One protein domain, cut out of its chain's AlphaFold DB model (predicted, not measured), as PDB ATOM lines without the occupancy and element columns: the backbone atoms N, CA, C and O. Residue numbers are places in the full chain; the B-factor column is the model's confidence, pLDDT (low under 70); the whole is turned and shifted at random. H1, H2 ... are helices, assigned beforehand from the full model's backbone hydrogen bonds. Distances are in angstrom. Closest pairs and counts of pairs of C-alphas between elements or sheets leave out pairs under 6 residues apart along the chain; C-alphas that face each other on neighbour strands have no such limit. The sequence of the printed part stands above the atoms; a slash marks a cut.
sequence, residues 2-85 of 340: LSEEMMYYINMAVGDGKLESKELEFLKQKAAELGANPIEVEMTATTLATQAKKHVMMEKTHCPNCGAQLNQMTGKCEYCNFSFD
ATOM      1  N   LEU A   2     -28.064   1.060  56.028       81.06
ATOM      2  CA  LEU A   2     -27.277  -0.152  55.826       81.06
ATOM      3  C   LEU A   2     -26.156  -0.251  56.867       81.06
ATOM      4  O   LEU A   2     -25.618   0.768  57.297       81.06
ATOM      5  N   SER A   3     -25.810  -1.475  57.268       85.56
ATOM      6  CA  SER A   3     -24.695  -1.715  58.187       85.56
ATOM      7  C   SER A   3     -23.366  -1.252  57.578       85.56
ATOM      8  O   SER A   3     -23.213  -1.218  56.354       85.56
ATOM      9  N   GLU A   4     -22.382  -0.928  58.423       81.19
ATOM     10  CA  GLU A   4     -21.033  -0.552  57.963       81.19
ATOM     11  C   GLU A   4     -20.406  -1.639  57.081       81.19
ATOM     12  O   GLU A   4     -19.773  -1.341  56.070       81.19
ATOM     13  N   GLU A   5     -20.648  -2.905  57.422       80.94
ATOM     14  CA  GLU A   5     -20.186  -4.057  56.652       80.94
ATOM     15  C   GLU A   5     -20.864  -4.132  55.274       80.94
ATOM     16  O   GLU A   5     -20.197  -4.360  54.264       80.94
ATOM     17  N   MET A   6     -22.168  -3.850  55.189       88.19
ATOM     18  CA  MET A   6     -22.865  -3.822  53.903       88.19
ATOM     19  C   MET A   6     -22.427  -2.633  53.041       88.19
ATOM     20  O   MET A   6     -22.207  -2.780  51.837       88.19
ATOM     21  N   MET A   7     -22.225  -1.465  53.655       83.00
ATOM     22  CA  MET A   7     -21.676  -0.288  52.977       83.00
ATOM     23  C   MET A   7     -20.253  -0.525  52.466       83.00
ATOM     24  O   MET A   7     -19.906  -0.035  51.390       83.00
ATOM     25  N   TYR A   8     -19.438  -1.301  53.183       79.75
ATOM     26  CA  TYR A   8     -18.119  -1.717  52.713       79.75
ATOM     27  C   TYR A   8     -18.212  -2.536  51.418       79.75
ATOM     28  O   TYR A   8     -17.524  -2.218  50.446       79.75
ATOM     29  N   TYR A   9     -19.106  -3.531  51.362       79.50
ATOM     30  CA  TYR A   9     -19.321  -4.327  50.148       79.50
ATOM     31  C   TYR A   9     -19.856  -3.494  48.979       79.50
ATOM     32  O   TYR A   9     -19.394  -3.666  47.851       79.50
ATOM     33  N   ILE A  10     -20.779  -2.565  49.242       81.75
ATOM     34  CA  ILE A  10     -21.337  -1.678  48.212       81.75
ATOM     35  C   ILE A  10     -20.257  -0.754  47.646       81.75
ATOM     36  O   ILE A  10     -20.072  -0.711  46.433       81.75
ATOM     37  N   ASN A  11     -19.497  -0.063  48.497       76.50
ATOM     38  CA  ASN A  11     -18.432   0.836  48.043       76.50
ATOM     39  C   ASN A  11     -17.326   0.092  47.277       76.50
ATOM     40  O   ASN A  11     -16.721   0.658  46.368       76.50
ATOM     41  N   MET A  12     -17.077  -1.177  47.614       71.06
ATOM     42  CA  MET A  12     -16.130  -2.028  46.895       71.06
ATOM     43  C   MET A  12     -16.634  -2.415  45.498       71.06
ATOM     44  O   MET A  12     -15.855  -2.359  44.550       71.06
ATOM     45  N   ALA A  13     -17.913  -2.786  45.365       75.44
ATOM     46  CA  ALA A  13     -18.526  -3.159  44.086       75.44
ATOM     47  C   ALA A  13     -18.724  -1.962  43.142       75.44
ATOM     48  O   ALA A  13     -18.819  -2.124  41.938       75.44
ATOM     49  N   VAL A  14     -18.807  -0.756  43.698       80.12
ATOM     50  CA  VAL A  14     -19.140   0.464  42.961       80.12
ATOM     51  C   VAL A  14     -17.903   1.287  42.556       80.12
ATOM     52  O   VAL A  14     -18.001   2.219  41.755       80.12
ATOM     53  N   GLY A  15     -16.726   0.963  43.100       64.69
ATOM     54  CA  GLY A  15     -15.529   1.812  43.030       64.69
ATOM     55  C   GLY A  15     -15.009   2.142  41.625       64.69
ATOM     56  O   GLY A  15     -14.336   3.155  41.460       64.69
ATOM     57  N   ASP A  16     -15.332   1.342  40.607       60.75
ATOM     58  CA  ASP A  16     -14.935   1.566  39.209       60.75
ATOM     59  C   ASP A  16     -16.012   2.285  38.365       60.75
ATOM     60  O   ASP A  16     -15.842   2.492  37.157       60.75
ATOM     61  N   GLY A  17     -17.122   2.691  38.993       61.78
ATOM     62  CA  GLY A  17     -18.236   3.373  38.337       61.78
ATOM     63  C   GLY A  17     -19.102   2.472  37.455       61.78
ATOM     64  O   GLY A  17     -19.930   2.994  36.698       61.78
ATOM     65  N   LYS A  18     -18.945   1.144  37.525       72.88
ATOM     66  CA  LYS A  18     -19.788   0.176  36.812       72.88
ATOM     67  C   LYS A  18     -20.276  -0.890  37.788       72.88
ATOM     68  O   LYS A  18     -19.489  -1.614  38.360       72.88
ATOM     69  N   LEU A  19     -21.593  -1.008  37.938       79.56
ATOM     70  CA  LEU A  19     -22.199  -2.068  38.741       79.56
ATOM     71  C   LEU A  19     -22.674  -3.190  37.818       79.56
ATOM     72  O   LEU A  19     -23.643  -3.008  37.075       79.56
ATOM     73  N   GLU A  20     -21.992  -4.334  37.827       79.31
ATOM     74  CA  GLU A  20     -22.363  -5.475  36.985       79.31
ATOM     75  C   GLU A  20     -23.510  -6.289  37.601       79.31
ATOM     76  O   GLU A  20     -23.669  -6.368  38.820       79.31
ATOM     77  N   SER A  21     -24.298  -6.972  36.764       76.75
ATOM     78  CA  SER A  21     -25.429  -7.798  37.221       76.75
ATOM     79  C   SER A  21     -25.011  -8.884  38.220       76.75
ATOM     80  O   SER A  21     -25.736  -9.152  39.174       76.75
ATOM     81  N   LYS A  22     -23.812  -9.455  38.052       77.81
ATOM     82  CA  LYS A  22     -23.230 -10.450  38.971       77.81
ATOM     83  C   LYS A  22     -22.853  -9.853  40.329       77.81
ATOM     84  O   LYS A  22     -22.994 -10.517  41.353       77.81
ATOM     85  N   GLU A  23     -22.366  -8.616  40.346       79.44
ATOM     86  CA  GLU A  23     -22.010  -7.902  41.577       79.44
ATOM     87  C   GLU A  23     -23.271  -7.476  42.321       79.44
ATOM     88  O   GLU A  23     -23.361  -7.631  43.537       79.44
ATOM     89  N   LEU A  24     -24.286  -7.040  41.579       86.75
ATOM     90  CA  LEU A  24     -25.601  -6.743  42.119       86.75
ATOM     91  C   LEU A  24     -26.266  -7.986  42.733       86.75
ATOM     92  O   LEU A  24     -26.830  -7.908  43.823       86.75
ATOM     93  N   GLU A  25     -26.173  -9.140  42.076       84.75
ATOM     94  CA  GLU A  25     -26.696 -10.407  42.593       84.75
ATOM     95  C   GLU A  25     -25.954 -10.853  43.864       84.75
ATOM     96  O   GLU A  25     -26.583 -11.258  44.843       84.75
ATOM     97  N   PHE A  26     -24.627 -10.682  43.904       85.31
ATOM     98  CA  PHE A  26     -23.830 -10.900  45.112       85.31
ATOM     99  C   PHE A  26     -24.252  -9.970  46.254       85.31
ATOM    100  O   PHE A  26     -24.447 -10.436  47.376       85.31
ATOM    101  N   LEU A  27     -24.432  -8.675  45.984       88.56
ATOM    102  CA  LEU A  27     -24.875  -7.710  46.990       88.56
ATOM    103  C   LEU A  27     -26.263  -8.066  47.533       88.56
ATOM    104  O   LEU A  27     -26.474  -7.976  48.740       88.56
ATOM    105  N   LYS A  28     -27.185  -8.540  46.687       87.69
ATOM    106  CA  LYS A  28     -28.508  -9.032  47.116       87.69
ATOM    107  C   LYS A  28     -28.403 -10.279  47.996       87.69
ATOM    108  O   LYS A  28     -29.074 -10.353  49.024       87.69
ATOM    109  N   GLN A  29     -27.535 -11.228  47.637       86.88
ATOM    110  CA  GLN A  29     -27.272 -12.417  48.455       86.88
ATOM    111  C   GLN A  29     -26.673 -12.031  49.816       86.88
ATOM    112  O   GLN A  29     -27.114 -12.520  50.855       86.88
ATOM    113  N   LYS A  30     -25.711 -11.104  49.826       86.12
ATOM    114  CA  LYS A  30     -25.055 -10.635  51.049       86.12
ATOM    115  C   LYS A  30     -25.976  -9.793  51.930       86.12
ATOM    116  O   LYS A  30     -25.897  -9.892  53.149       86.12
ATOM    117  N   ALA A  31     -26.897  -9.045  51.323       88.44
ATOM    118  CA  ALA A  31     -27.962  -8.353  52.036       88.44
ATOM    119  C   ALA A  31     -28.831  -9.343  52.822       88.44
ATOM    120  O   ALA A  31     -29.043  -9.147  54.014       88.44
ATOM    121  N   ALA A  32     -29.250 -10.443  52.185       86.62
ATOM    122  CA  ALA A  32     -30.053 -11.478  52.833       86.62
ATOM    123  C   ALA A  32     -29.309 -12.156  53.999       86.62
ATOM    124  O   ALA A  32     -29.903 -12.398  55.046       86.62
ATOM    125  N   GLU A  33     -28.004 -12.410  53.849       86.62
ATOM    126  CA  GLU A  33     -27.163 -12.975  54.916       86.62
ATOM    127  C   GLU A  33     -26.975 -12.019  56.105       86.62
ATOM    128  O   GLU A  33     -26.934 -12.462  57.251       86.62
ATOM    129  N   LEU A  34     -26.875 -10.712  55.844       86.31
ATOM    130  CA  LEU A  34     -26.666  -9.676  56.862       86.31
ATOM    131  C   LEU A  34     -27.978  -9.100  57.424       86.31
ATOM    132  O   LEU A  34     -27.947  -8.139  58.193       86.31
ATOM    133  N   GLY A  35     -29.132  -9.653  57.036       85.25
ATOM    134  CA  GLY A  35     -30.452  -9.168  57.455       85.25
ATOM    135  C   GLY A  35     -30.829  -7.789  56.897       85.25
ATOM    136  O   GLY A  35     -31.724  -7.135  57.429       85.25
ATOM    137  N   ALA A  36     -30.156  -7.326  55.842       87.62
ATOM    138  CA  ALA A  36     -30.454  -6.077  55.152       87.62
ATOM    139  C   ALA A  36     -31.459  -6.295  54.010       87.62
ATOM    140  O   ALA A  36     -31.509  -7.359  53.391       87.62
ATOM    141  N   ASN A  37     -32.240  -5.262  53.683       88.69
ATOM    142  CA  ASN A  37     -33.201  -5.331  52.585       88.69
ATOM    143  C   ASN A  37     -32.467  -5.327  51.222       88.69
ATOM    144  O   ASN A  37     -31.810  -4.331  50.898       88.69
ATOM    145  N   PRO A  38     -32.598  -6.382  50.387       86.62
ATOM    146  CA  PRO A  38     -31.934  -6.456  49.082       86.62
ATOM    147  C   PRO A  38     -32.293  -5.302  48.134       86.62
ATOM    148  O   PRO A  38     -31.467  -4.907  47.313       86.62
ATOM    149  N   ILE A  39     -33.499  -4.739  48.266       86.56
ATOM    150  CA  ILE A  39     -33.979  -3.612  47.453       86.56
ATOM    151  C   ILE A  39     -33.285  -2.305  47.872       86.56
ATOM    152  O   ILE A  39     -32.872  -1.522  47.019       86.56
ATOM    153  N   GLU A  40     -33.106  -2.077  49.181       86.31
ATOM    154  CA  GLU A  40     -32.384  -0.903  49.713       86.31
ATOM    155  C   GLU A  40     -30.913  -0.934  49.267       86.31
ATOM    156  O   GLU A  40     -30.353   0.087  48.863       86.31
ATOM    157  N   VAL A  41     -30.305  -2.123  49.258       88.00
ATOM    158  CA  VAL A  41     -28.937  -2.356  48.779       88.00
ATOM    159  C   VAL A  41     -28.801  -2.098  47.281       88.00
ATOM    160  O   VAL A  41     -27.881  -1.393  46.874       88.00
ATOM    161  N   GLU A  42     -29.704  -2.638  46.462       88.12
ATOM    162  CA  GLU A  42     -29.707  -2.423  45.011       88.12
ATOM    163  C   GLU A  42     -29.831  -0.938  44.673       88.12
ATOM    164  O   GLU A  42     -29.022  -0.403  43.912       88.12
ATOM    165  N   MET A  43     -30.784  -0.241  45.289       86.25
ATOM    166  CA  MET A  43     -30.991   1.188  45.066       86.25
ATOM    167  C   MET A  43     -29.759   2.009  45.471       86.25
ATOM    168  O   MET A  43     -29.318   2.888  44.723       86.25
ATOM    169  N   THR A  44     -29.161   1.689  46.623       86.44
ATOM    170  CA  THR A  44     -27.966   2.376  47.131       86.44
ATOM    171  C   THR A  44     -26.756   2.129  46.231       86.44
ATOM    172  O   THR A  44     -26.089   3.082  45.825       86.44
ATOM    173  N   ALA A  45     -26.501   0.876  45.847       85.44
ATOM    174  CA  ALA A  45     -25.390   0.516  44.970       85.44
ATOM    175  C   ALA A  45     -25.520   1.159  43.582       85.44
ATOM    176  O   ALA A  45     -24.553   1.714  43.067       85.44
ATOM    177  N   THR A  46     -26.722   1.166  43.004       83.56
ATOM    178  CA  THR A  46     -26.972   1.755  41.677       83.56
ATOM    179  C   THR A  46     -26.812   3.280  41.696       83.56
ATOM    180  O   THR A  46     -26.244   3.874  40.772       83.56
ATOM    181  N   THR A  47     -27.252   3.927  42.780       84.62
ATOM    182  CA  THR A  47     -27.083   5.375  42.976       84.62
ATOM    183  C   THR A  47     -25.607   5.740  43.108       84.62
ATOM    184  O   THR A  47     -25.129   6.638  42.409       84.62
ATOM    185  N   LEU A  48     -24.863   5.011  43.946       84.00
ATOM    186  CA  LEU A  48     -23.429   5.232  44.126       84.00
ATOM    187  C   LEU A  48     -22.648   4.935  42.834       84.00
ATOM    188  O   LEU A  48     -21.743   5.692  42.498       84.00
ATOM    189  N   ALA A  49     -23.032   3.916  42.058       80.31
ATOM    190  CA  ALA A  49     -22.422   3.613  40.759       80.31
ATOM    191  C   ALA A  49     -22.637   4.724  39.745       80.31
ATOM    192  O   ALA A  49     -21.717   5.094  39.018       80.31
ATOM    193  N   THR A  50     -23.818   5.333  39.748       76.62
ATOM    194  CA  THR A  50     -24.109   6.480  38.886       76.62
ATOM    195  C   THR A  50     -23.296   7.714  39.296       76.62
ATOM    196  O   THR A  50     -22.814   8.449  38.431       76.62
ATOM    197  N   GLN A  51     -23.101   7.941  40.600       73.06
ATOM    198  CA  GLN A  51     -22.246   9.021  41.109       73.06
ATOM    199  C   GLN A  51     -20.767   8.784  40.776       73.06
ATOM    200  O   GLN A  51     -20.110   9.686  40.253       73.06
ATOM    201  N   ALA A  52     -20.268   7.566  40.991       68.62
ATOM    202  CA  ALA A  52     -18.912   7.164  40.634       68.62
ATOM    203  C   ALA A  52     -18.675   7.284  39.118       68.62
ATOM    204  O   ALA A  52     -17.676   7.864  38.700       68.62
ATOM    205  N   LYS A  53     -19.638   6.874  38.281       66.94
ATOM    206  CA  LYS A  53     -19.578   7.048  36.821       66.94
ATOM    207  C   LYS A  53     -19.477   8.518  36.408       66.94
ATOM    208  O   LYS A  53     -18.677   8.844  35.535       66.94
ATOM    209  N   LYS A  54     -20.253   9.416  37.029       55.41
ATOM    210  CA  LYS A  54     -20.165  10.864  36.758       55.41
ATOM    211  C   LYS A  54     -18.793  11.427  37.130       55.41
ATOM    212  O   LYS A  54     -18.238  12.197  36.353       55.41
ATOM    213  N   HIS A  55     -18.237  11.009  38.264       52.88
ATOM    214  CA  HIS A  55     -16.897  11.419  38.686       52.88
ATOM    215  C   HIS A  55     -15.815  10.917  37.713       52.88
ATOM    216  O   HIS A  55     -14.944  11.681  37.317       52.88
ATOM    217  N   VAL A  56     -15.926   9.667  37.247       51.91
ATOM    218  CA  VAL A  56     -15.012   9.065  36.257       51.91
ATOM    219  C   VAL A  56     -15.128   9.728  34.875       51.91
ATOM    220  O   VAL A  56     -14.125   9.877  34.178       51.91
ATOM    221  N   MET A  57     -16.330  10.143  34.454       46.75
ATOM    222  CA  MET A  57     -16.537  10.805  33.156       46.75
ATOM    223  C   MET A  57     -16.070  12.266  33.142       46.75
ATOM    224  O   MET A  57     -15.574  12.721  32.113       46.75
ATOM    225  N   MET A  58     -16.188  13.005  34.252       41.09
ATOM    226  CA  MET A  58     -15.742  14.406  34.305       41.09
ATOM    227  C   MET A  58     -14.216  14.572  34.241       41.09
ATOM    228  O   MET A  58     -13.742  15.636  33.857       41.09
ATOM    229  N   GLU A  59     -13.443  13.528  34.543       45.53
ATOM    230  CA  GLU A  59     -11.973  13.574  34.540       45.53
ATOM    231  C   GLU A  59     -11.348  13.322  33.145       45.53
ATOM    232  O   GLU A  59     -10.154  13.535  32.948       45.53
ATOM    233  N   LYS A  60     -12.144  12.926  32.135       49.66
ATOM    234  CA  LYS A  60     -11.678  12.583  30.772       49.66
ATOM    235  C   LYS A  60     -12.241  13.500  29.674       49.66
ATOM    236  O   LYS A  60     -12.775  13.026  28.676       49.66
ATOM    237  N   THR A  61     -12.127  14.821  29.816       55.28
ATOM    238  CA  THR A  61     -12.594  15.769  28.778       55.28
ATOM    239  C   THR A  61     -11.583  16.041  27.659       55.28
ATOM    240  O   THR A  61     -11.907  16.780  26.733       55.28
ATOM    241  N   HIS A  62     -10.379  15.462  27.711       60.38
ATOM    242  CA  HIS A  62      -9.300  15.726  26.754       60.38
ATOM    243  C   HIS A  62      -8.814  14.436  26.080       60.38
ATOM    244  O   HIS A  62      -8.697  13.388  26.717       60.38
ATOM    245  N   CYS A  63      -8.529  14.516  24.781       54.06
ATOM    246  CA  CYS A  63      -8.002  13.418  23.985       54.06
ATOM    247  C   CYS A  63      -6.568  13.086  24.427       54.06
ATOM    248  O   CYS A  63      -5.715  13.969  24.391       54.06
ATOM    249  N   PRO A  64      -6.253  11.830  24.780       54.28
ATOM    250  CA  PRO A  64      -4.919  11.458  25.258       54.28
ATOM    251  C   PRO A  64      -3.840  11.505  24.167       54.28
ATOM    252  O   PRO A  64      -2.663  11.614  24.485       54.28
ATOM    253  N   ASN A  65      -4.224  11.446  22.887       50.53
ATOM    254  CA  ASN A  65      -3.273  11.446  21.773       50.53
ATOM    255  C   ASN A  65      -2.905  12.865  21.294       50.53
ATOM    256  O   ASN A  65      -1.809  13.084  20.797       50.53
ATOM    257  N   CYS A  66      -3.810  13.842  21.425       62.56
ATOM    258  CA  CYS A  66      -3.575  15.198  20.903       62.56
ATOM    259  C   CYS A  66      -3.994  16.348  21.833       62.56
ATOM    260  O   CYS A  66      -3.835  17.509  21.469       62.56
ATOM    261  N   GLY A  67      -4.547  16.063  23.014       57.25
ATOM    262  CA  GLY A  67      -4.965  17.069  23.996       57.25
ATOM    263  C   GLY A  67      -6.249  17.834  23.655       57.25
ATOM    264  O   GLY A  67      -6.688  18.651  24.459       57.25
ATOM    265  N   ALA A  68      -6.877  17.580  22.502       69.94
ATOM    266  CA  ALA A  68      -8.103  18.263  22.094       69.94
ATOM    267  C   ALA A  68      -9.297  17.902  22.991       69.94
ATOM    268  O   ALA A  68      -9.413  16.771  23.463       69.94
ATOM    269  N   GLN A  69     -10.206  18.850  23.208       58.19
ATOM    270  CA  GLN A  69     -11.414  18.621  23.994       58.19
ATOM    271  C   GLN A  69     -12.344  17.644  23.256       58.19
ATOM    272  O   GLN A  69     -12.686  17.861  22.095       58.19
ATOM    273  N   LEU A  70     -12.716  16.540  23.905       56.69
ATOM    274  CA  LEU A  70     -13.488  15.474  23.266       56.69
ATOM    275  C   LEU A  70     -14.983  15.795  23.246       56.69
ATOM    276  O   LEU A  70     -15.577  16.115  24.280       56.69
ATOM    277  N   ASN A  71     -15.604  15.634  22.076       52.06
ATOM    278  CA  ASN A  71     -17.052  15.669  21.944       52.06
ATOM    279  C   ASN A  71     -17.643  14.350  22.478       52.06
ATOM    280  O   ASN A  71     -17.348  13.265  21.980       52.06
ATOM    281  N   GLN A  72     -18.455  14.448  23.530       52.66
ATOM    282  CA  GLN A  72     -18.883  13.317  24.367       52.66
ATOM    283  C   GLN A  72     -19.821  12.323  23.659       52.66
ATOM    284  O   GLN A  72     -20.092  11.260  24.210       52.66
ATOM    285  N   MET A  73     -20.328  12.653  22.465       43.50
ATOM    286  CA  MET A  73     -21.318  11.831  21.755       43.50
ATOM    287  C   MET A  73     -20.736  10.914  20.676       43.50
ATOM    288  O   MET A  73     -21.382   9.936  20.316       43.50
ATOM    289  N   THR A  74     -19.555  11.212  20.131       53.59
ATOM    290  CA  THR A  74     -19.065  10.545  18.909       53.59
ATOM    291  C   THR A  74     -17.965   9.517  19.154       53.59
ATOM    292  O   THR A  74     -17.662   8.744  18.249       53.59
ATOM    293  N   GLY A  75     -17.351   9.493  20.346       51.56
ATOM    294  CA  GLY A  75     -16.319   8.509  20.706       51.56
ATOM    295  C   GLY A  75     -15.070   8.541  19.812       51.56
ATOM    296  O   GLY A  75     -14.226   7.656  19.902       51.56
ATOM    297  N   LYS A  76     -14.921   9.550  18.946       58.03
ATOM    298  CA  LYS A  76     -13.789   9.720  18.029       58.03
ATOM    299  C   LYS A  76     -13.236  11.127  18.161       58.03
ATOM    300  O   LYS A  76     -13.985  12.100  18.148       58.03
ATOM    301  N   CYS A  77     -11.919  11.233  18.283       58.84
ATOM    302  CA  CYS A  77     -11.244  12.518  18.254       58.84
ATOM    303  C   CYS A  77     -11.208  13.047  16.817       58.84
ATOM    304  O   CYS A  77     -10.531  12.471  15.964       58.84
ATOM    305  N   GLU A  78     -11.892  14.163  16.574       64.06
ATOM    306  CA  GLU A  78     -11.978  14.823  15.262       64.06
ATOM    307  C   GLU A  78     -10.608  15.246  14.705       64.06
ATOM    308  O   GLU A  78     -10.438  15.355  13.496       64.06
ATOM    309  N   TYR A  79      -9.614  15.451  15.575       67.25
ATOM    310  CA  TYR A  79      -8.314  16.007  15.191       67.25
ATOM    311  C   TYR A  79      -7.233  14.963  14.909       67.25
ATOM    312  O   TYR A  79      -6.287  15.250  14.182       67.25
ATOM    313  N   CYS A  80      -7.322  13.767  15.495       68.38
ATOM    314  CA  CYS A  80      -6.280  12.741  15.351       68.38
ATOM    315  C   CYS A  80      -6.821  11.352  14.997       68.38
ATOM    316  O   CYS A  80      -6.070  10.380  15.056       68.38
ATOM    317  N   ASN A  81      -8.111  11.251  14.646       58.16
ATOM    318  CA  ASN A  81      -8.810  10.007  14.298       58.16
ATOM    319  C   ASN A  81      -8.695   8.885  15.348       58.16
ATOM    320  O   ASN A  81      -8.947   7.721  15.048       58.16
ATOM    321  N   PHE A  82      -8.357   9.226  16.592       52.78
ATOM    322  CA  PHE A  82      -8.325   8.280  17.701       52.78
ATOM    323  C   PHE A  82      -9.760   7.897  18.092       52.78
ATOM    324  O   PHE A  82     -10.524   8.772  18.511       52.78
ATOM    325  N   SER A  83     -10.139   6.623  17.941       48.44
ATOM    326  CA  SER A  83     -11.433   6.094  18.386       48.44
ATOM    327  C   SER A  83     -11.329   5.451  19.764       48.44
ATOM    328  O   SER A  83     -10.419   4.677  20.046       48.44
ATOM    329  N   PHE A  84     -12.294   5.763  20.622       47.78
ATOM    330  CA  PHE A  84     -12.628   4.938  21.770       47.78
ATOM    331  C   PHE A  84     -13.456   3.767  21.238       47.78
ATOM    332  O   PHE A  84     -14.596   3.957  20.814       47.78
ATOM    333  N   ASP A  85     -12.871   2.572  21.195       39.72
ATOM    334  CA  ASP A  85     -13.619   1.368  20.842       39.72
ATOM    335  C   ASP A  85     -14.532   0.985  22.018       39.72
ATOM    336  O   ASP A  85     -14.083   0.509  23.060       39.72
TER     337      ASP A  85
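Overview. This is residues 2 to 85 of the 340 residues of an uncharacterized protein of Treponema medium ATCC 700293 (UniProt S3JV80). What is the shape? H1 and H2 make a helical hairpin packed on long H3, which runs on past them to a head of loops, residues 59 to 85. What builds it? The printed part has 84 residues with three named helices, H1, H2, H3 in order, and no named strand: all helix. It is only just loose, close to extended (radius of gyration of the C-alphas 17.3 A), a rod spanning 54 by 20 by 16 A.

Along the chain. Where does H1 begin? H1, residues 4 to 14, begins at C-alpha 4 (-21.033, -0.552, 57.963). What follows? H2, residues 21 to 33, is 18.5 A long; H3, residues 38 to 58, is 30.3 A long, ending at C-alpha 58 (-15.742, 14.406, 34.305).

Arrangement. How do H1 and H2 stand? This hairpin touches at a shallow tilt of 6 degrees, opposite ways; the closest C-alphas, Ala 13 and Glu 23, are 6.4 A apart. And H3? It touches H1 at a steep tilt of 46 degrees, the same way, closest at C-alphas 14 and 49, 5.1 A. Residues 38 to 45 alone touch H2, closest at C-alphas 28 and 38, 4.7 A. Are the backbones helical? Every O i to N i+4 pair in H1, H2 and H3 is within hydrogen-bond range.

Size, cuts and confidence. Any cut? The printed part has no cut. Where is confidence low? The pLDDT is under 70 at residues 15 to 17 and 52 to 85.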